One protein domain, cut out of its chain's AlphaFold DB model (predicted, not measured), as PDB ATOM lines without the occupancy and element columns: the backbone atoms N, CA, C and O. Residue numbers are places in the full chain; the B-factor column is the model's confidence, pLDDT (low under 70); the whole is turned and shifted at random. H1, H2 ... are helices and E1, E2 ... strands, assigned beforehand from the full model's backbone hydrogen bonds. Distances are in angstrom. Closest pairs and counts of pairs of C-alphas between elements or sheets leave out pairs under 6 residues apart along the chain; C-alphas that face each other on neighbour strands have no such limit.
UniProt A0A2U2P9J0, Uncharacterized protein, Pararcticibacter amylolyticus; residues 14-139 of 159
ATOM      1  N   GLN A  14     -24.472  -0.760  39.496       95.19
ATOM      2  CA  GLN A  14     -25.767  -0.216  39.130       95.19
ATOM      3  C   GLN A  14     -25.600   0.698  37.925       95.19
ATOM      4  O   GLN A  14     -24.689   1.523  37.894       95.19
ATOM      5  N   GLY A  15     -26.484   0.541  36.947       93.88
ATOM      6  CA  GLY A  15     -26.536   1.397  35.769       93.88
ATOM      7  C   GLY A  15     -27.971   1.732  35.386       93.88
ATOM      8  O   GLY A  15     -28.893   0.951  35.643       93.88
ATOM      9  N   ASP A  16     -28.138   2.902  34.780       96.94
ATOM     10  CA  ASP A  16     -29.359   3.323  34.104       96.94
ATOM     11  C   ASP A  16     -29.286   2.889  32.634       96.94
ATOM     12  O   ASP A  16     -28.320   3.192  31.932       96.94
ATOM     13  N   PHE A  17     -30.302   2.166  32.168       95.44
ATOM     14  CA  PHE A  17     -30.357   1.602  30.821       95.44
ATOM     15  C   PHE A  17     -31.679   1.961  30.149       95.44
ATOM     16  O   PHE A  17     -32.739   1.712  30.720       95.44
ATOM     17  N   ALA A  18     -31.622   2.482  28.924       97.94
ATOM     18  CA  ALA A  18     -32.772   2.579  28.026       97.94
ATOM     19  C   ALA A  18     -32.714   1.405  27.043       97.94
ATOM     20  O   ALA A  18     -31.863   1.378  26.154       97.94
ATOM     21  N   ILE A  19     -33.544   0.383  27.260       97.44
ATOM     22  CA  ILE A  19     -33.503  -0.868  26.488       97.44
ATOM     23  C   ILE A  19     -34.903  -1.375  26.153       97.44
ATOM     24  O   ILE A  19     -35.885  -0.996  26.787       97.44
ATOM     25  N   LYS A  20     -34.982  -2.290  25.181       98.12
ATOM     26  CA  LYS A  20     -36.162  -3.120  24.894       98.12
ATOM     27  C   LYS A  20     -36.000  -4.468  25.609       98.12
ATOM     28  O   LYS A  20     -35.296  -5.333  25.082       98.12
ATOM     29  N   PRO A  21     -36.583  -4.674  26.805       97.81
ATOM     30  CA  PRO A  21     -36.211  -5.797  27.673       97.81
ATOM     31  C   PRO A  21     -36.468  -7.163  27.035       97.81
ATOM     32  O   PRO A  21     -35.633  -8.062  27.130       97.81
ATOM     33  N   GLN A  22     -37.575  -7.308  26.304       97.75
ATOM     34  CA  GLN A  22     -37.892  -8.570  25.642       97.75
ATOM     35  C   GLN A  22     -36.910  -8.925  24.515       97.75
ATOM     36  O   GLN A  22     -36.639 -10.109  24.309       97.75
ATOM     37  N   ASN A  23     -36.302  -7.941  23.844       97.38
ATOM     38  CA  ASN A  23     -35.220  -8.215  22.890       97.38
ATOM     39  C   ASN A  23     -34.013  -8.808  23.612       97.38
ATOM     40  O   ASN A  23     -33.469  -9.817  23.172       97.38
ATOM     41  N   VAL A  24     -33.636  -8.203  24.742       97.62
ATOM     42  CA  VAL A  24     -32.488  -8.633  25.548       97.62
ATOM     43  C   VAL A  24     -32.687 -10.060  26.052       97.62
ATOM     44  O   VAL A  24     -31.826 -10.910  25.837       97.62
ATOM     45  N   ILE A  25     -33.839 -10.375  26.652       98.25
ATOM     46  CA  ILE A  25     -34.068 -11.720  27.199       98.25
ATOM     47  C   ILE A  25     -34.177 -12.791  26.102       98.25
ATOM     48  O   ILE A  25     -33.692 -13.903  26.297       98.25
ATOM     49  N   LYS A  26     -34.763 -12.473  24.933       98.25
ATOM     50  CA  LYS A  26     -34.797 -13.390  23.778       98.25
ATOM     51  C   LYS A  26     -33.389 -13.648  23.242       98.25
ATOM     52  O   LYS A  26     -33.061 -14.796  22.962       98.25
ATOM     53  N   GLN A  27     -32.548 -12.616  23.146       97.69
ATOM     54  CA  GLN A  27     -31.148 -12.764  22.738       97.69
ATOM     55  C   GLN A  27     -30.359 -13.627  23.725       97.69
ATOM     56  O   GLN A  27     -29.658 -14.537  23.298       97.69
ATOM     57  N   ILE A  28     -30.510 -13.402  25.033       98.38
ATOM     58  CA  ILE A  28     -29.825 -14.201  26.059       98.38
ATOM     59  C   ILE A  28     -30.283 -15.664  26.011       98.38
ATOM     60  O   ILE A  28     -29.448 -16.566  26.002       98.38
ATOM     61  N   LEU A  29     -31.592 -15.919  25.922       98.56
ATOM     62  CA  LEU A  29     -32.104 -17.285  25.791       98.56
ATOM     63  C   LEU A  29     -31.587 -17.958  24.509       98.56
ATOM     64  O   LEU A  29     -31.146 -19.103  24.565       98.56
ATOM     65  N   LEU A  30     -31.561 -17.240  23.380       98.19
ATOM     66  CA  LEU A  30     -30.976 -17.735  22.133       98.19
ATOM     67  C   LEU A  30     -29.492 -18.091  22.315       98.19
ATOM     68  O   LEU A  30     -29.065 -19.157  21.878       98.19
ATOM     69  N   MET A  31     -28.712 -17.253  23.002       98.06
ATOM     70  CA  MET A  31     -27.306 -17.546  23.291       98.06
ATOM     71  C   MET A  31     -27.145 -18.852  24.077       98.06
ATOM     72  O   MET A  31     -26.264 -19.641  23.741       98.06
ATOM     73  N   PHE A  32     -28.011 -19.126  25.058       98.31
ATOM     74  CA  PHE A  32     -28.007 -20.409  25.768       98.31
ATOM     75  C   PHE A  32     -28.347 -21.586  24.852       98.31
ATOM     76  O   PHE A  32     -27.654 -22.598  24.900       98.31
ATOM     77  N   THR A  33     -29.339 -21.449  23.964       97.88
ATOM     78  CA  THR A  33     -29.642 -22.516  22.988       97.88
ATOM     79  C   THR A  33     -28.480 -22.799  22.035       97.88
ATOM     80  O   THR A  33     -28.304 -23.936  21.622       97.88
ATOM     81  N   VAL A  34     -27.677 -21.784  21.701       96.44
ATOM     82  CA  VAL A  34     -26.494 -21.930  20.839       96.44
ATOM     83  C   VAL A  34     -25.311 -22.526  21.606       96.44
ATOM     84  O   VAL A  34     -24.555 -23.314  21.043       96.44
ATOM     85  N   ALA A  35     -25.135 -22.161  22.878       95.81
ATOM     86  CA  ALA A  35     -24.098 -22.731  23.740       95.81
ATOM     87  C   ALA A  35     -24.372 -24.205  24.089       95.81
ATOM     88  O   ALA A  35     -23.440 -24.962  24.362       95.81
ATOM     89  N   ASP A  36     -25.639 -24.615  24.085       96.44
ATOM     90  CA  ASP A  36     -26.057 -25.989  24.324       96.44
ATOM     91  C   ASP A  36     -26.001 -26.851  23.054       96.44
ATOM     92  O   ASP A  36     -26.987 -27.025  22.336       96.44
ATOM     93  N   SER A  37     -24.841 -27.461  22.812       92.19
ATOM     94  CA  SER A  37     -24.635 -28.381  21.686       92.19
ATOM     95  C   SER A  37     -25.512 -29.637  21.734       92.19
ATOM     96  O   SER A  37     -25.689 -30.285  20.704       92.19
ATOM     97  N   SER A  38     -26.073 -29.986  22.898       94.56
ATOM     98  CA  SER A  38     -26.970 -31.138  23.045       94.56
ATOM     99  C   SER A  38     -28.391 -30.863  22.544       94.56
ATOM    100  O   SER A  38     -29.145 -31.798  22.278       94.56
ATOM    101  N   GLY A  39     -28.765 -29.586  22.404       95.69
ATOM    102  CA  GLY A  39     -30.111 -29.166  22.019       95.69
ATOM    103  C   GLY A  39     -31.175 -29.403  23.094       95.69
ATOM    104  O   GLY A  39     -32.364 -29.331  22.795       95.69
ATOM    105  N   VAL A  40     -30.802 -29.692  24.342       97.56
ATOM    106  CA  VAL A  40     -31.766 -29.854  25.435       97.56
ATOM    107  C   VAL A  40     -32.550 -28.561  25.657       97.56
ATOM    108  O   VAL A  40     -33.776 -28.612  25.702       97.56
ATOM    109  N   ILE A  41     -31.886 -27.401  25.722       97.81
ATOM    110  CA  ILE A  41     -32.548 -26.109  25.979       97.81
ATOM    111  C   ILE A  41     -33.538 -25.772  24.863       97.81
ATOM    112  O   ILE A  41     -34.654 -25.347  25.151       97.81
ATOM    113  N   SER A  42     -33.173 -25.978  23.594       97.12
ATOM    114  CA  SER A  42     -34.061 -25.674  22.461       97.12
ATOM    115  C   SER A  42     -35.277 -26.604  22.376       97.12
ATOM    116  O   SER A  42     -36.295 -26.208  21.809       97.12
ATOM    117  N   ASN A  43     -35.185 -27.800  22.965       97.44
ATOM    118  CA  ASN A  43     -36.269 -28.777  23.056       97.44
ATOM    119  C   ASN A  43     -37.109 -28.653  24.342       97.44
ATOM    120  O   ASN A  43     -38.088 -29.386  24.492       97.44
ATOM    121  N   LEU A  44     -36.768 -27.746  25.268       98.00
ATOM    122  CA  LEU A  44     -37.621 -27.486  26.428       98.00
ATOM    123  C   LEU A  44     -38.974 -26.895  25.981       98.00
ATOM    124  O   LEU A  44     -39.006 -26.058  25.069       98.00
ATOM    125  N   PRO A  45     -40.093 -27.275  26.631       97.88
ATOM    126  CA  PRO A  45     -41.423 -26.822  26.237       97.88
ATOM    127  C   PRO A  45     -41.533 -25.293  26.161       97.88
ATOM    128  O   PRO A  45     -41.224 -24.591  27.122       97.88
ATOM    129  N   GLY A  46     -41.993 -24.772  25.023       97.50
ATOM    130  CA  GLY A  46     -42.228 -23.342  24.817       97.50
ATOM    131  C   GLY A  46     -41.001 -22.534  24.384       97.50
ATOM    132  O   GLY A  46     -41.173 -21.394  23.951       97.50
ATOM    133  N   VAL A  47     -39.772 -23.068  24.475       98.12
ATOM    134  CA  VAL A  47     -38.549 -22.318  24.115       98.12
ATOM    135  C   VAL A  47     -38.540 -21.962  22.636       98.12
ATOM    136  O   VAL A  47     -38.336 -20.799  22.281       98.12
ATOM    137  N   ARG A  48     -38.782 -22.944  21.764       97.31
ATOM    138  CA  ARG A  48     -38.760 -22.736  20.315       97.31
ATOM    139  C   ARG A  48     -39.867 -21.784  19.874       97.31
ATOM    140  O   ARG A  48     -39.605 -20.872  19.095       97.31
ATOM    141  N   GLU A  49     -41.076 -21.956  20.396       97.44
ATOM    142  CA  GLU A  49     -42.228 -21.101  20.104       97.44
ATOM    143  C   GLU A  49     -41.962 -19.662  20.553       97.44
ATOM    144  O   GLU A  49     -42.203 -18.719  19.800       97.44
ATOM    145  N   TYR A  50     -41.407 -19.484  21.756       98.00
ATOM    146  CA  TYR A  50     -41.060 -18.171  22.280       98.00
ATOM    147  C   TYR A  50     -39.951 -17.486  21.474       98.00
ATOM    148  O   TYR A  50     -40.015 -16.274  21.275       98.00
ATOM    149  N   LEU A  51     -38.928 -18.212  21.018       97.81
ATOM    150  CA  LEU A  51     -37.823 -17.623  20.255       97.81
ATOM    151  C   LEU A  51     -38.205 -17.300  18.805       97.81
ATOM    152  O   LEU A  51     -37.774 -16.269  18.288       97.81
ATOM    153  N   LEU A  52     -39.006 -18.149  18.154       96.56
ATOM    154  CA  LEU A  52     -39.406 -17.961  16.755       96.56
ATOM    155  C   LEU A  52     -40.533 -16.936  16.587       96.56
ATOM    156  O   LEU A  52     -40.593 -16.263  15.558       96.56
ATOM    157  N   ASP A  53     -41.404 -16.771  17.585       97.00
ATOM    158  CA  ASP A  53     -42.400 -15.703  17.583       97.00
ATOM    159  C   ASP A  53     -41.845 -14.433  18.240       97.00
ATOM    160  O   ASP A  53     -41.729 -14.304  19.466       97.00
ATOM    161  N   ARG A  54     -41.569 -13.434  17.398       93.75
ATOM    162  CA  ARG A  54     -41.135 -12.096  17.814       93.75
ATOM    163  C   ARG A  54     -42.057 -11.483  18.874       93.75
ATOM    164  O   ARG A  54     -41.559 -10.833  19.787       93.75
ATOM    165  N   ARG A  55     -43.375 -11.666  18.763       94.25
ATOM    166  CA  ARG A  55     -44.382 -11.013  19.618       94.25
ATOM    167  C   ARG A  55     -44.809 -11.861  20.812       94.25
ATOM    168  O   ARG A  55     -45.529 -11.358  21.674       94.25
ATOM    169  N   SER A  56     -44.368 -13.115  20.894       96.50
ATOM    170  CA  SER A  56     -44.695 -13.969  22.032       96.50
ATOM    171  C   SER A  56     -44.116 -13.387  23.318       96.50
ATOM    172  O   SER A  56     -42.899 -13.241  23.447       96.50
ATOM    173  N   MET A  57     -45.004 -13.097  24.274       96.44
ATOM    174  CA  MET A  57     -44.678 -12.800  25.676       96.44
ATOM    175  C   MET A  57     -44.831 -14.032  26.582       96.44
ATOM    176  O   MET A  57     -44.703 -13.927  27.798       96.44
ATOM    177  N   LYS A  58     -45.132 -15.203  26.005       97.00
ATOM    178  CA  LYS A  58     -45.275 -16.459  26.748       97.00
ATOM    179  C   LYS A  58     -43.888 -17.036  27.017       97.00
ATOM    180  O   LYS A  58     -43.401 -17.854  26.240       97.00
ATOM    181  N   PHE A  59     -43.234 -16.549  28.069       97.81
ATOM    182  CA  PHE A  59     -41.926 -17.061  28.463       97.81
ATOM    183  C   PHE A  59     -42.034 -18.535  28.898       97.81
ATOM    184  O   PHE A  59     -43.001 -18.871  29.587       97.81
ATOM    185  N   PRO A  60     -41.088 -19.412  28.511       97.81
ATOM    186  CA  PRO A  60     -41.150 -20.835  28.837       97.81
ATOM    187  C   PRO A  60     -41.196 -21.083  30.347       97.81
ATOM    188  O   PRO A  60     -40.421 -20.504  31.114       97.81
ATOM    189  N   GLU A  61     -42.101 -21.958  30.778       97.44
ATOM    190  CA  GLU A  61     -42.293 -22.254  32.194       97.44
ATOM    191  C   GLU A  61     -41.082 -22.986  32.792       97.44
ATOM    192  O   GLU A  61     -40.420 -23.795  32.142       97.44
ATOM    193  N   GLY A  62     -40.775 -22.692  34.058       97.12
ATOM    194  CA  GLY A  62     -39.674 -23.320  34.790       97.12
ATOM    195  C   GLY A  62     -38.286 -22.782  34.436       97.12
ATOM    196  O   GLY A  62     -37.340 -23.098  35.152       97.12
ATOM    197  N   ILE A  63     -38.151 -21.956  33.394       98.56
ATOM    198  CA  ILE A  63     -36.893 -21.282  33.062       98.56
ATOM    199  C   ILE A  63     -36.758 -19.999  33.883       98.56
ATOM    200  O   ILE A  63     -37.688 -19.194  33.967       98.56
ATOM    201  N   ARG A  64     -35.569 -19.775  34.449       98.62
ATOM    202  CA  ARG A  64     -35.153 -18.466  34.969       98.62
ATOM    203  C   ARG A  64     -33.822 -18.067  34.360       98.62
ATOM    204  O   ARG A  64     -32.951 -18.916  34.161       98.62
ATOM    205  N   ILE A  65     -33.674 -16.775  34.096       98.69
ATOM    206  CA  ILE A  65     -32.436 -16.179  33.606       98.69
ATOM    207  C   ILE A  65     -32.007 -15.096  34.584       98.69
ATOM    208  O   ILE A  65     -32.761 -14.171  34.889       98.69
ATOM    209  N   TYR A  66     -30.760 -15.197  35.019       98.56
ATOM    210  CA  TYR A  66     -30.135 -14.269  35.938       98.56
ATOM    211  C   TYR A  66     -28.989 -13.524  35.264       98.56
ATOM    212  O   TYR A  66     -28.359 -14.038  34.340       98.56
ATOM    213  N   ALA A  67     -28.700 -12.325  35.756       98.06
ATOM    214  CA  ALA A  67     -27.566 -11.512  35.351       98.06
ATOM    215  C   ALA A  67     -26.671 -11.182  36.550       98.06
ATOM    216  O   ALA A  67     -27.138 -10.924  37.663       98.06
ATOM    217  N   TYR A  68     -25.370 -11.130  36.298       97.31
ATOM    218  CA  TYR A  68     -24.365 -10.640  37.233       97.31
ATOM    219  C   TYR A  68     -23.284  -9.861  36.479       97.31
ATOM    220  O   TYR A  68     -23.130  -9.984  35.263       97.31
ATOM    221  N   SER A  69     -22.526  -9.036  37.192       96.81
ATOM    222  CA  SER A  69     -21.394  -8.304  36.623       96.81
ATOM    223  C   SER A  69     -20.093  -9.031  36.909       96.81
ATOM    224  O   SER A  69     -19.917  -9.612  37.975       96.81
ATOM    225  N   ASN A  70     -19.160  -8.979  35.968       94.50
ATOM    226  CA  ASN A  70     -17.834  -9.557  36.143       94.50
ATOM    227  C   ASN A  70     -16.795  -8.791  35.315       94.50
ATOM    228  O   ASN A  70     -17.109  -8.163  34.303       94.50
ATOM    229  N   ALA A  71     -15.535  -8.888  35.732       93.00
ATOM    230  CA  ALA A  71     -14.389  -8.374  34.987       93.00
ATOM    231  C   ALA A  71     -13.439  -9.506  34.567       93.00
ATOM    232  O   ALA A  71     -12.264  -9.261  34.294       93.00
ATOM    233  N   SER A  72     -13.907 -10.756  34.507       90.69
ATOM    234  CA  SER A  72     -13.029 -11.888  34.206       90.69
ATOM    235  C   SER A  72     -12.564 -11.858  32.751       90.69
ATOM    236  O   SER A  72     -13.322 -11.495  31.855       90.69
ATOM    237  N   VAL A  73     -11.297 -12.198  32.495       89.50
ATOM    238  CA  VAL A  73     -10.826 -12.488  31.125       89.50
ATOM    239  C   VAL A  73     -11.311 -13.857  30.644       89.50
ATOM    240  O   VAL A  73     -11.362 -14.101  29.440       89.50
ATOM    241  N   GLN A  74     -11.650 -14.749  31.577       88.31
ATOM    242  CA  GLN A  74     -12.100 -16.093  31.265       88.31
ATOM    243  C   GLN A  74     -13.543 -16.054  30.778       88.31
ATOM    244  O   GLN A  74     -14.430 -15.466  31.404       88.31
ATOM    245  N   LYS A  75     -13.778 -16.715  29.650       92.38
ATOM    246  CA  LYS A  75     -15.110 -16.870  29.082       92.38
ATOM    247  C   LYS A  75     -15.648 -18.238  29.471       92.38
ATOM    248  O   LYS A  75     -14.988 -19.242  29.223       92.38
ATOM    249  N   ARG A  76     -16.849 -18.274  30.042       94.31
ATOM    250  CA  ARG A  76     -17.628 -19.510  30.191       94.31
ATOM    251  C   ARG A  76     -18.691 -19.499  29.103       94.31
ATOM    252  O   ARG A  76     -19.390 -18.506  28.956       94.31
ATOM    253  N   MET A  77     -18.768 -20.570  28.328       95.25
ATOM    254  CA  MET A  77     -19.842 -20.835  27.368       95.25
ATOM    255  C   MET A  77     -20.345 -22.244  27.665       95.25
ATOM    256  O   MET A  77     -20.131 -23.173  26.893       95.25
ATOM    257  N   ILE A  78     -20.870 -22.423  28.873       96.06
ATOM    258  CA  ILE A  78     -21.251 -23.729  29.398       96.06
ATOM    259  C   ILE A  78     -22.705 -23.960  29.004       96.06
ATOM    260  O   ILE A  78     -23.586 -23.256  29.499       96.06
ATOM    261  N   GLY A  79     -22.939 -24.918  28.105       95.38
ATOM    262  CA  GLY A  79     -24.272 -25.362  27.692       95.38
ATOM    263  C   GLY A  79     -25.058 -26.029  28.824       95.38
ATOM    264  O   GLY A  79     -24.719 -25.900  30.001       95.38
ATOM    265  N   TYR A  80     -26.121 -26.752  28.481       96.94
ATOM    266  CA  TYR A  80     -26.966 -27.397  29.481       96.94
ATOM    267  C   TYR A  80     -26.190 -28.441  30.291       96.94
ATOM    268  O   TYR A  80     -25.557 -29.337  29.738       96.94
ATOM    269  N   CYS A  81     -26.248 -28.327  31.613       95.81
ATOM    270  CA  CYS A  81     -25.545 -29.193  32.548       95.81
ATOM    271  C   CYS A  81     -26.476 -29.618  33.682       95.81
ATOM    272  O   CYS A  81     -27.290 -28.830  34.167       95.81
ATOM    273  N   VAL A  82     -26.305 -30.855  34.146       96.38
ATOM    274  CA  VAL A  82     -26.894 -31.333  35.399       96.38
ATOM    275  C   VAL A  82     -25.790 -31.360  36.447       96.38
ATOM    276  O   VAL A  82     -24.789 -32.051  36.275       96.38
ATOM    277  N   VAL A  83     -25.958 -30.580  37.509       94.75
ATOM    278  CA  VAL A  83     -24.970 -30.394  38.580       94.75
ATOM    279  C   VAL A  83     -25.593 -30.838  39.892       94.75
ATOM    280  O   VAL A  83     -26.771 -30.592  40.121       94.75
ATOM    281  N   TYR A  84     -24.823 -31.487  40.759       93.56
ATOM    282  CA  TYR A  84     -25.265 -31.757  42.123       93.56
ATOM    283  C   TYR A  84     -24.885 -30.580  43.030       93.56
ATOM    284  O   TYR A  84     -23.704 -30.269  43.170       93.56
ATOM    285  N   ASP A  85     -25.880 -29.940  43.640       88.75
ATOM    286  CA  ASP A  85     -25.721 -28.939  44.693       88.75
ATOM    287  C   ASP A  85     -26.176 -29.557  46.028       88.75
ATOM    288  O   ASP A  85     -27.316 -30.021  46.112       88.75
ATOM    289  N   PRO A  86     -25.343 -29.580  47.084       87.75
ATOM    290  CA  PRO A  86     -25.706 -30.183  48.369       87.75
ATOM    291  C   PRO A  86     -27.002 -29.645  48.995       87.75
ATOM    292  O   PRO A  86     -27.652 -30.369  49.745       87.75
ATOM    293  N   ARG A  87     -27.395 -28.405  48.677       86.31
ATOM    294  CA  ARG A  87     -28.575 -27.733  49.244       86.31
ATOM    295  C   ARG A  87     -29.865 -28.095  48.512       86.31
ATOM    296  O   ARG A  87     -30.942 -28.071  49.103       86.31
ATOM    297  N   TYR A  88     -29.764 -28.400  47.218       89.06
ATOM    298  CA  TYR A  88     -30.918 -28.505  46.314       89.06
ATOM    299  C   TYR A  88     -30.977 -29.819  45.522       89.06
ATOM    300  O   TYR A  88     -31.948 -30.066  44.807       89.06
ATOM    301  N   GLY A  89     -29.963 -30.678  45.641       93.94
ATOM    302  CA  GLY A  89     -29.830 -31.905  44.866       93.94
ATOM    303  C   GLY A  89     -29.414 -31.633  43.420       93.94
ATOM    304  O   GLY A  89     -28.521 -30.832  43.152       93.94
ATOM    305  N   PHE A  90     -30.031 -32.332  42.465       96.31
ATOM    306  CA  PHE A  90     -29.716 -32.161  41.045       96.31
ATOM    307  C   PHE A  90     -30.318 -30.869  40.481       96.31
ATOM    308  O   PHE A  90     -31.530 -30.742  40.314       96.31
ATOM    309  N   CYS A  91     -29.444 -29.945  40.110       97.25
ATOM    310  CA  CYS A  91     -29.754 -28.672  39.481       97.25
ATOM    311  C   CYS A  91     -29.480 -28.711  37.973       97.25
ATOM    312  O   CYS A  91     -28.560 -29.389  37.516       97.25
ATOM    313  N   ARG A  92     -30.263 -27.961  37.188       97.75
ATOM    314  CA  ARG A  92     -30.159 -27.917  35.719       97.75
ATOM    315  C   ARG A  92     -29.775 -26.515  35.295       97.75
ATOM    316  O   ARG A  92     -30.608 -25.608  35.310       97.75
ATOM    317  N   TRP A  93     -28.509 -26.341  34.952       97.81
ATOM    318  CA  TRP A  93     -27.888 -25.034  34.799       97.81
ATOM    319  C   TRP A  93     -27.203 -24.874  33.449       97.81
ATOM    320  O   TRP A  93     -26.847 -25.845  32.789       97.81
ATOM    321  N   SER A  94     -26.999 -23.622  33.056       98.19
ATOM    322  CA  SER A  94     -26.110 -23.223  31.967       98.19
ATOM    323  C   SER A  94     -25.583 -21.818  32.276       98.19
ATOM    324  O   SER A  94     -26.246 -21.038  32.960       98.19
ATOM    325  N   GLU A  95     -24.369 -21.494  31.837       97.94
ATOM    326  CA  GLU A  95     -23.716 -20.228  32.183       97.94
ATOM    327  C   GLU A  95     -22.956 -19.662  30.988       97.94
ATOM    328  O   GLU A  95     -22.126 -20.334  30.370       97.94
ATOM    329  N   ILE A  96     -23.212 -18.387  30.700       97.75
ATOM    330  CA  ILE A  96     -22.461 -17.613  29.721       97.75
ATOM    331  C   ILE A  96     -21.805 -16.443  30.441       97.75
ATOM    332  O   ILE A  96     -22.485 -15.550  30.931       97.75
ATOM    333  N   ASN A  97     -20.477 -16.420  30.475       95.69
ATOM    334  CA  ASN A  97     -19.691 -15.364  31.097       95.69
ATOM    335  C   ASN A  97     -18.828 -14.648  30.059       95.69
ATOM    336  O   ASN A  97     -17.964 -15.270  29.438       95.69
ATOM    337  N   PHE A  98     -19.006 -13.336  29.918       92.88
ATOM    338  CA  PHE A  98     -18.094 -12.453  29.190       92.88
ATOM    339  C   PHE A  98     -18.060 -11.068  29.854       92.88
ATOM    340  O   PHE A  98     -18.794 -10.795  30.795       92.88
ATOM    341  N   ARG A  99     -17.172 -10.165  29.433       93.50
ATOM    342  CA  ARG A  99     -17.153  -8.809  30.005       93.50
ATOM    343  C   ARG A  99     -18.220  -7.935  29.340       93.50
ATOM    344  O   ARG A  99     -18.309  -7.979  28.113       93.50
ATOM    345  N   PRO A 100     -18.960  -7.092  30.082       93.81
ATOM    346  CA  PRO A 100     -18.930  -6.896  31.540       93.81
ATOM    347  C   PRO A 100     -19.987  -7.720  32.314       93.81
ATOM    348  O   PRO A 100     -20.143  -7.535  33.523       93.81
ATOM    349  N   PHE A 101     -20.737  -8.593  31.632       95.31
ATOM    350  CA  PHE A 101     -21.878  -9.325  32.187       95.31
ATOM    351  C   PHE A 101     -21.741 -10.834  32.039       95.31
ATOM    352  O   PHE A 101     -21.346 -11.347  30.995       95.31
ATOM    353  N   GLY A 102     -22.164 -11.552  33.069       97.12
ATOM    354  CA  GLY A 102     -22.474 -12.961  32.939       97.12
ATOM    355  C   GLY A 102     -23.966 -13.208  33.091       97.12
ATOM    356  O   GLY A 102     -24.672 -12.468  33.782       97.12
ATOM    357  N   TYR A 103     -24.428 -14.251  32.419       98.31
ATOM    358  CA  TYR A 103     -25.797 -14.720  32.439       98.31
ATOM    359  C   TYR A 103     -25.830 -16.150  32.940       98.31
ATOM    360  O   TYR A 103     -25.013 -16.984  32.541       98.31
ATOM    361  N   PHE A 104     -26.822 -16.437  33.771       98.44
ATOM    362  CA  PHE A 104     -27.025 -17.758  34.335       98.44
ATOM    363  C   PHE A 104     -28.431 -18.247  34.016       98.44
ATOM    364  O   PHE A 104     -29.412 -17.551  34.263       98.44
ATOM    365  N   PHE A 105     -28.522 -19.441  33.455       98.62
ATOM    366  CA  PHE A 105     -29.765 -20.113  33.122       98.62
ATOM    367  C   PHE A 105     -30.047 -21.198  34.151       98.62
ATOM    368  O   PHE A 105     -29.150 -21.946  34.542       98.62
ATOM    369  N   THR A 106     -31.311 -21.328  34.538       98.50
ATOM    370  CA  THR A 106     -31.788 -22.449  35.350       98.50
ATOM    371  C   THR A 106     -33.072 -23.021  34.764       98.50
ATOM    372  O   THR A 106     -33.866 -22.277  34.182       98.50
ATOM    373  N   TYR A 107     -33.293 -24.323  34.950       98.38
ATOM    374  CA  TYR A 107     -34.552 -24.978  34.606       98.38
ATOM    375  C   TYR A 107     -35.073 -25.821  35.772       98.38
ATOM    376  O   TYR A 107     -34.491 -26.847  36.119       98.38
ATOM    377  N   GLN A 108     -36.188 -25.393  36.369       97.19
ATOM    378  CA  GLN A 108     -36.797 -26.031  37.545       97.19
ATOM    379  C   GLN A 108     -35.787 -26.267  38.686       97.19
ATOM    380  O   GLN A 108     -35.827 -27.286  39.370       97.19
ATOM    381  N   SER A 109     -34.853 -25.334  38.864       96.44
ATOM    382  CA  SER A 109     -33.822 -25.377  39.900       96.44
ATOM    383  C   SER A 109     -33.483 -23.956  40.350       96.44
ATOM    384  O   SER A 109     -33.578 -23.037  39.535       96.44
ATOM    385  N   PRO A 110     -33.055 -23.749  41.601       95.50
ATOM    386  CA  PRO A 110     -32.562 -22.449  42.052       95.50
ATOM    387  C   PRO A 110     -31.209 -22.097  41.402       95.50
ATOM    388  O   PRO A 110     -30.537 -22.986  40.867       95.50
ATOM    389  N   PRO A 111     -30.788 -20.818  41.425       94.75
ATOM    390  CA  PRO A 111     -29.442 -20.427  41.019       94.75
ATOM    391  C   PRO A 111     -28.404 -20.869  42.070       94.75
ATOM    392  O   PRO A 111     -28.740 -21.023  43.245       94.75
ATOM    393  N   PRO A 112     -27.119 -21.004  41.698       92.06
ATOM    394  CA  PRO A 112     -26.046 -21.335  42.643       92.06
ATOM    395  C   PRO A 112     -25.839 -20.242  43.702       92.06
ATOM    396  O   PRO A 112     -25.328 -20.512  44.792       92.06
ATOM    397  N   ASN A 113     -26.226 -19.003  43.379       88.88
ATOM    398  CA  ASN A 113     -26.050 -17.837  44.227       88.88
ATOM    399  C   ASN A 113     -27.253 -16.880  44.131       88.88
ATOM    400  O   ASN A 113     -27.603 -16.412  43.048       88.88
ATOM    401  N   ASN A 114     -27.837 -16.538  45.283       91.00
ATOM    402  CA  ASN A 114     -29.027 -15.683  45.386       91.00
ATOM    403  C   ASN A 114     -28.748 -14.182  45.168       91.00
ATOM    404  O   ASN A 114     -29.678 -13.383  45.165       91.00
ATOM    405  N   LEU A 115     -27.485 -13.780  44.998       93.56
ATOM    406  CA  LEU A 115     -27.094 -12.392  44.728       93.56
ATOM    407  C   LEU A 115     -27.272 -12.000  43.253       93.56
ATOM    408  O   LEU A 115     -27.186 -10.815  42.921       93.56
ATOM    409  N   MET A 116     -27.465 -12.971  42.356       95.31
ATOM    410  CA  MET A 116     -27.693 -12.682  40.943       95.31
ATOM    411  C   MET A 116     -29.046 -11.993  40.739       95.31
ATOM    412  O   MET A 116     -30.036 -12.325  41.387       95.31
ATOM    413  N   ALA A 117     -29.107 -11.054  39.798       96.94
ATOM    414  CA  ALA A 117     -30.344 -10.358  39.476       96.94
ATOM    415  C   ALA A 117     -31.214 -11.227  38.561       96.94
ATOM    416  O   ALA A 117     -30.796 -11.532  37.447       96.94
ATOM    417  N   ASP A 118     -32.417 -11.606  38.997       98.06
ATOM    418  CA  ASP A 118     -33.387 -12.281  38.127       98.06
ATOM    419  C   ASP A 118     -33.921 -11.290  37.079       98.06
ATOM    420  O   ASP A 118     -34.625 -10.332  37.402       98.06
ATOM    421  N   ILE A 119     -33.576 -11.525  35.813       98.31
ATOM    422  CA  ILE A 119     -34.015 -10.711  34.673       98.31
ATOM    423  C   ILE A 119     -35.105 -11.404  33.850       98.31
ATOM    424  O   ILE A 119     -35.502 -10.898  32.802       98.31
ATOM    425  N   THR A 120     -35.656 -12.526  34.323       98.31
ATOM    426  CA  THR A 120     -36.756 -13.254  33.660       98.31
ATOM    427  C   THR A 120     -37.963 -12.345  33.411       98.31
ATOM    428  O   THR A 120     -38.637 -12.457  32.384       98.31
ATOM    429  N   GLY A 121     -38.197 -11.377  34.308       97.06
ATOM    430  CA  GLY A 121     -39.261 -10.375  34.191       97.06
ATOM    431  C   GLY A 121     -39.172  -9.486  32.944       97.06
ATOM    432  O   GLY A 121     -40.168  -8.882  32.558       97.06
ATOM    433  N   PHE A 122     -38.030  -9.447  32.249       98.00
ATOM    434  CA  PHE A 122     -37.892  -8.734  30.974       98.00
ATOM    435  C   PHE A 122     -38.834  -9.273  29.890       98.00
ATOM    436  O   PHE A 122     -39.206  -8.541  28.976       98.00
ATOM    437  N   SER A 123     -39.261 -10.532  30.010       97.44
ATOM    438  CA  SER A 123     -40.238 -11.157  29.114       97.44
ATOM    439  C   SER A 123     -41.654 -10.569  29.213       97.44
ATOM    440  O   SER A 123     -42.442 -10.751  28.287       97.44
ATOM    441  N   LEU A 124     -41.960  -9.842  30.296       96.62
ATOM    442  CA  LEU A 124     -43.270  -9.230  30.555       96.62
ATOM    443  C   LEU A 124     -43.462  -7.886  29.836       96.62
ATOM    444  O   LEU A 124     -44.561  -7.333  29.830       96.62
ATOM    445  N   VAL A 125     -42.397  -7.338  29.247       97.00
ATOM    446  CA  VAL A 125     -42.439  -6.107  28.453       97.00
ATOM    447  C   VAL A 125     -42.564  -6.484  26.979       97.00
ATOM    448  O   VAL A 125     -41.912  -7.413  26.523       97.00
ATOM    449  N   SER A 126     -43.395  -5.783  26.210       96.75
ATOM    450  CA  SER A 126     -43.568  -6.091  24.787       96.75
ATOM    451  C   SER A 126     -42.304  -5.799  23.963       96.75
ATOM    452  O   SER A 126     -41.547  -4.879  24.265       96.75
ATOM    453  N   TYR A 127     -42.108  -6.564  22.886       95.56
ATOM    454  CA  TYR A 127     -40.897  -6.577  22.052       95.56
ATOM    455  C   TYR A 127     -40.427  -5.186  21.608       95.56
ATOM    456  O   TYR A 127     -39.249  -4.847  21.691       95.56
ATOM    457  N   ASP A 128     -41.356  -4.360  21.128       96.00
ATOM    458  CA  ASP A 128     -41.034  -3.052  20.559       96.00
ATOM    459  C   ASP A 128     -40.997  -1.923  21.600       96.00
ATOM    460  O   ASP A 128     -40.596  -0.807  21.263       96.00
ATOM    461  N   ARG A 129     -41.371  -2.198  22.858       97.19
ATOM    462  CA  ARG A 129     -41.422  -1.199  23.927       97.19
ATOM    463  C   ARG A 129     -40.047  -1.000  24.550       97.19
ATOM    464  O   ARG A 129     -39.478  -1.903  25.158       97.19
ATOM    465  N   GLU A 130     -39.554   0.224  24.437       98.06
ATOM    466  CA  GLU A 130     -38.379   0.689  25.164       98.06
ATOM    467  C   GLU A 130     -38.779   1.185  26.556       98.06
ATOM    468  O   GLU A 130     -39.837   1.796  26.735       98.06
ATOM    469  N   VAL A 131     -37.950   0.887  27.553       97.50
ATOM    470  CA  VAL A 131     -38.113   1.364  28.926       97.50
ATOM    471  C   VAL A 131     -36.766   1.806  29.482       97.50
ATOM    472  O   VAL A 131     -35.736   1.192  29.197       97.50
ATOM    473  N   SER A 132     -36.792   2.838  30.320       97.50
ATOM    474  CA  SER A 132     -35.656   3.206  31.162       97.50
ATOM    475  C   SER A 132     -35.736   2.425  32.468       97.50
ATOM    476  O   SER A 132     -36.729   2.529  33.189       97.50
ATOM    477  N   LEU A 133     -34.711   1.636  32.774       95.81
ATOM    478  CA  LEU A 133     -34.636   0.847  33.998       95.81
ATOM    479  C   LEU A 133     -33.280   0.986  34.681       95.81
ATOM    480  O   LEU A 133     -32.251   1.181  34.037       95.81
ATOM    481  N   LYS A 134     -33.296   0.838  36.006       96.81
ATOM    482  CA  LYS A 134     -32.096   0.709  36.832       96.81
ATOM    483  C   LYS A 134     -31.804  -0.767  37.028       96.81
ATOM    484  O   LYS A 134     -32.560  -1.447  37.718       96.81
ATOM    485  N   LEU A 135     -30.720  -1.256  36.437       96.00
ATOM    486  CA  LEU A 135     -30.268  -2.627  36.646       96.00
ATOM    487  C   LEU A 135     -29.177  -2.625  37.713       96.00
ATOM    488  O   LEU A 135     -28.161  -1.948  37.559       96.00
ATOM    489  N   LYS A 136     -29.403  -3.384  38.787       96.44
ATOM    490  CA  LYS A 136     -28.431  -3.622  39.855       96.44
ATOM    491  C   LYS A 136     -28.000  -5.083  39.813       96.44
ATOM    492  O   LYS A 136     -28.835  -5.965  39.978       96.44
ATOM    493  N   THR A 137     -26.712  -5.331  39.626       96.62
ATOM    494  CA  THR A 137     -26.115  -6.668  39.532       96.62
ATOM    495  C   THR A 137     -25.027  -6.835  40.581       96.62
ATOM    496  O   THR A 137     -24.245  -5.918  40.834       96.62
ATOM    497  N   ALA A 138     -24.949  -8.013  41.199       96.12
ATOM    498  CA  ALA A 138     -23.803  -8.357  42.031       96.12
ATOM    499  C   ALA A 138     -22.552  -8.560  41.162       96.12
ATOM    500  O   ALA A 138     -22.636  -9.085  40.049       96.12
ATOM    501  N   TYR A 139     -21.394  -8.154  41.673       95.44
ATOM    502  CA  TYR A 139     -20.099  -8.484  41.098       95.44
ATOM    503  C   TYR A 139     -19.701  -9.894  41.517       95.44
ATOM    504  O   TYR A 139     -19.459 -10.135  42.702       95.44
TER     505      TYR A 139
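This is residues 14 to 139 of the 159 residues of an uncharacterized protein of Pararcticibacter amylolyticus (UniProt A0A2U2P9J0). A twisted wall of four strands, E2 E5 E4 E3, has helix H1 across one face, while the long unnamed stretch of residues 108 to 119 comes back beside edge strand E2, where its residues 117 to 118 pair antiparallel with residues 66 to 67. A two-strand ribbon, E1 and E6, meets edge strand E2 near one end, and short H3 packs on H1's residues 21 to 26. The 126 printed residues run E1 H1 H2 E2 E3 E4 E5 H3 E6, mixed in class, both sheets antiparallel. The whole is compact, radius of gyration of the C-alphas 14.2 A, spanning 40 by 33 by 25 A.

E1, residues 14 to 19, begins at C-alpha 14 (-25.767, -0.216, 39.130). H1, 21 to 35, is 21.2 A long. H2 is 47 to 52, E2 63 to 69. E3, 76 to 85, bends by 91 degrees at 79; E4, 89 to 97, 23.8 A, bends by 52 degrees at 92. E5 is 101 to 107, H3 120 to 124. E6, 131 to 138, ends at C-alpha 138 (-23.803, -8.357, 42.031).

N 17 and O 133 of E1 and E6 are 2.9 A apart, within hydrogen-bond range. So are N 66 and O 104 of E2 and E5, 2.8 A, N 105 and O 94 of E5 and E4, 2.8 A, and N 83 and O 91 of E4 and E3, 2.9 A. E3 E4 E5 form a meander, each strand the antiparallel neighbour of the one before; with E2, neighbour of E5, they form a Greek key. H1 is on this sheet at a height of 9.6 A. H2 only just touches H1's residues 26 to 30, with 3 pairs of C-alphas within 8 A; the closest, Lys 26 and Leu 51, are 6.3 A apart. H3 touches H1, closest C-alphas Pro 21 and Phe 122, 4.7 A, and only grazes the sheet. Every O i to N i+4 pair is within range in H1 and H2; H3 has 0 of 1, but 2 of 2 O i to N i+3 pairs.

The C-alphas farthest apart, Pro 86 and Asp 128, are 41.8 A apart. The printed part has no cut. Links H1 to H2 and E5 to H3 are long. No printed residue is under 70 in pLDDT.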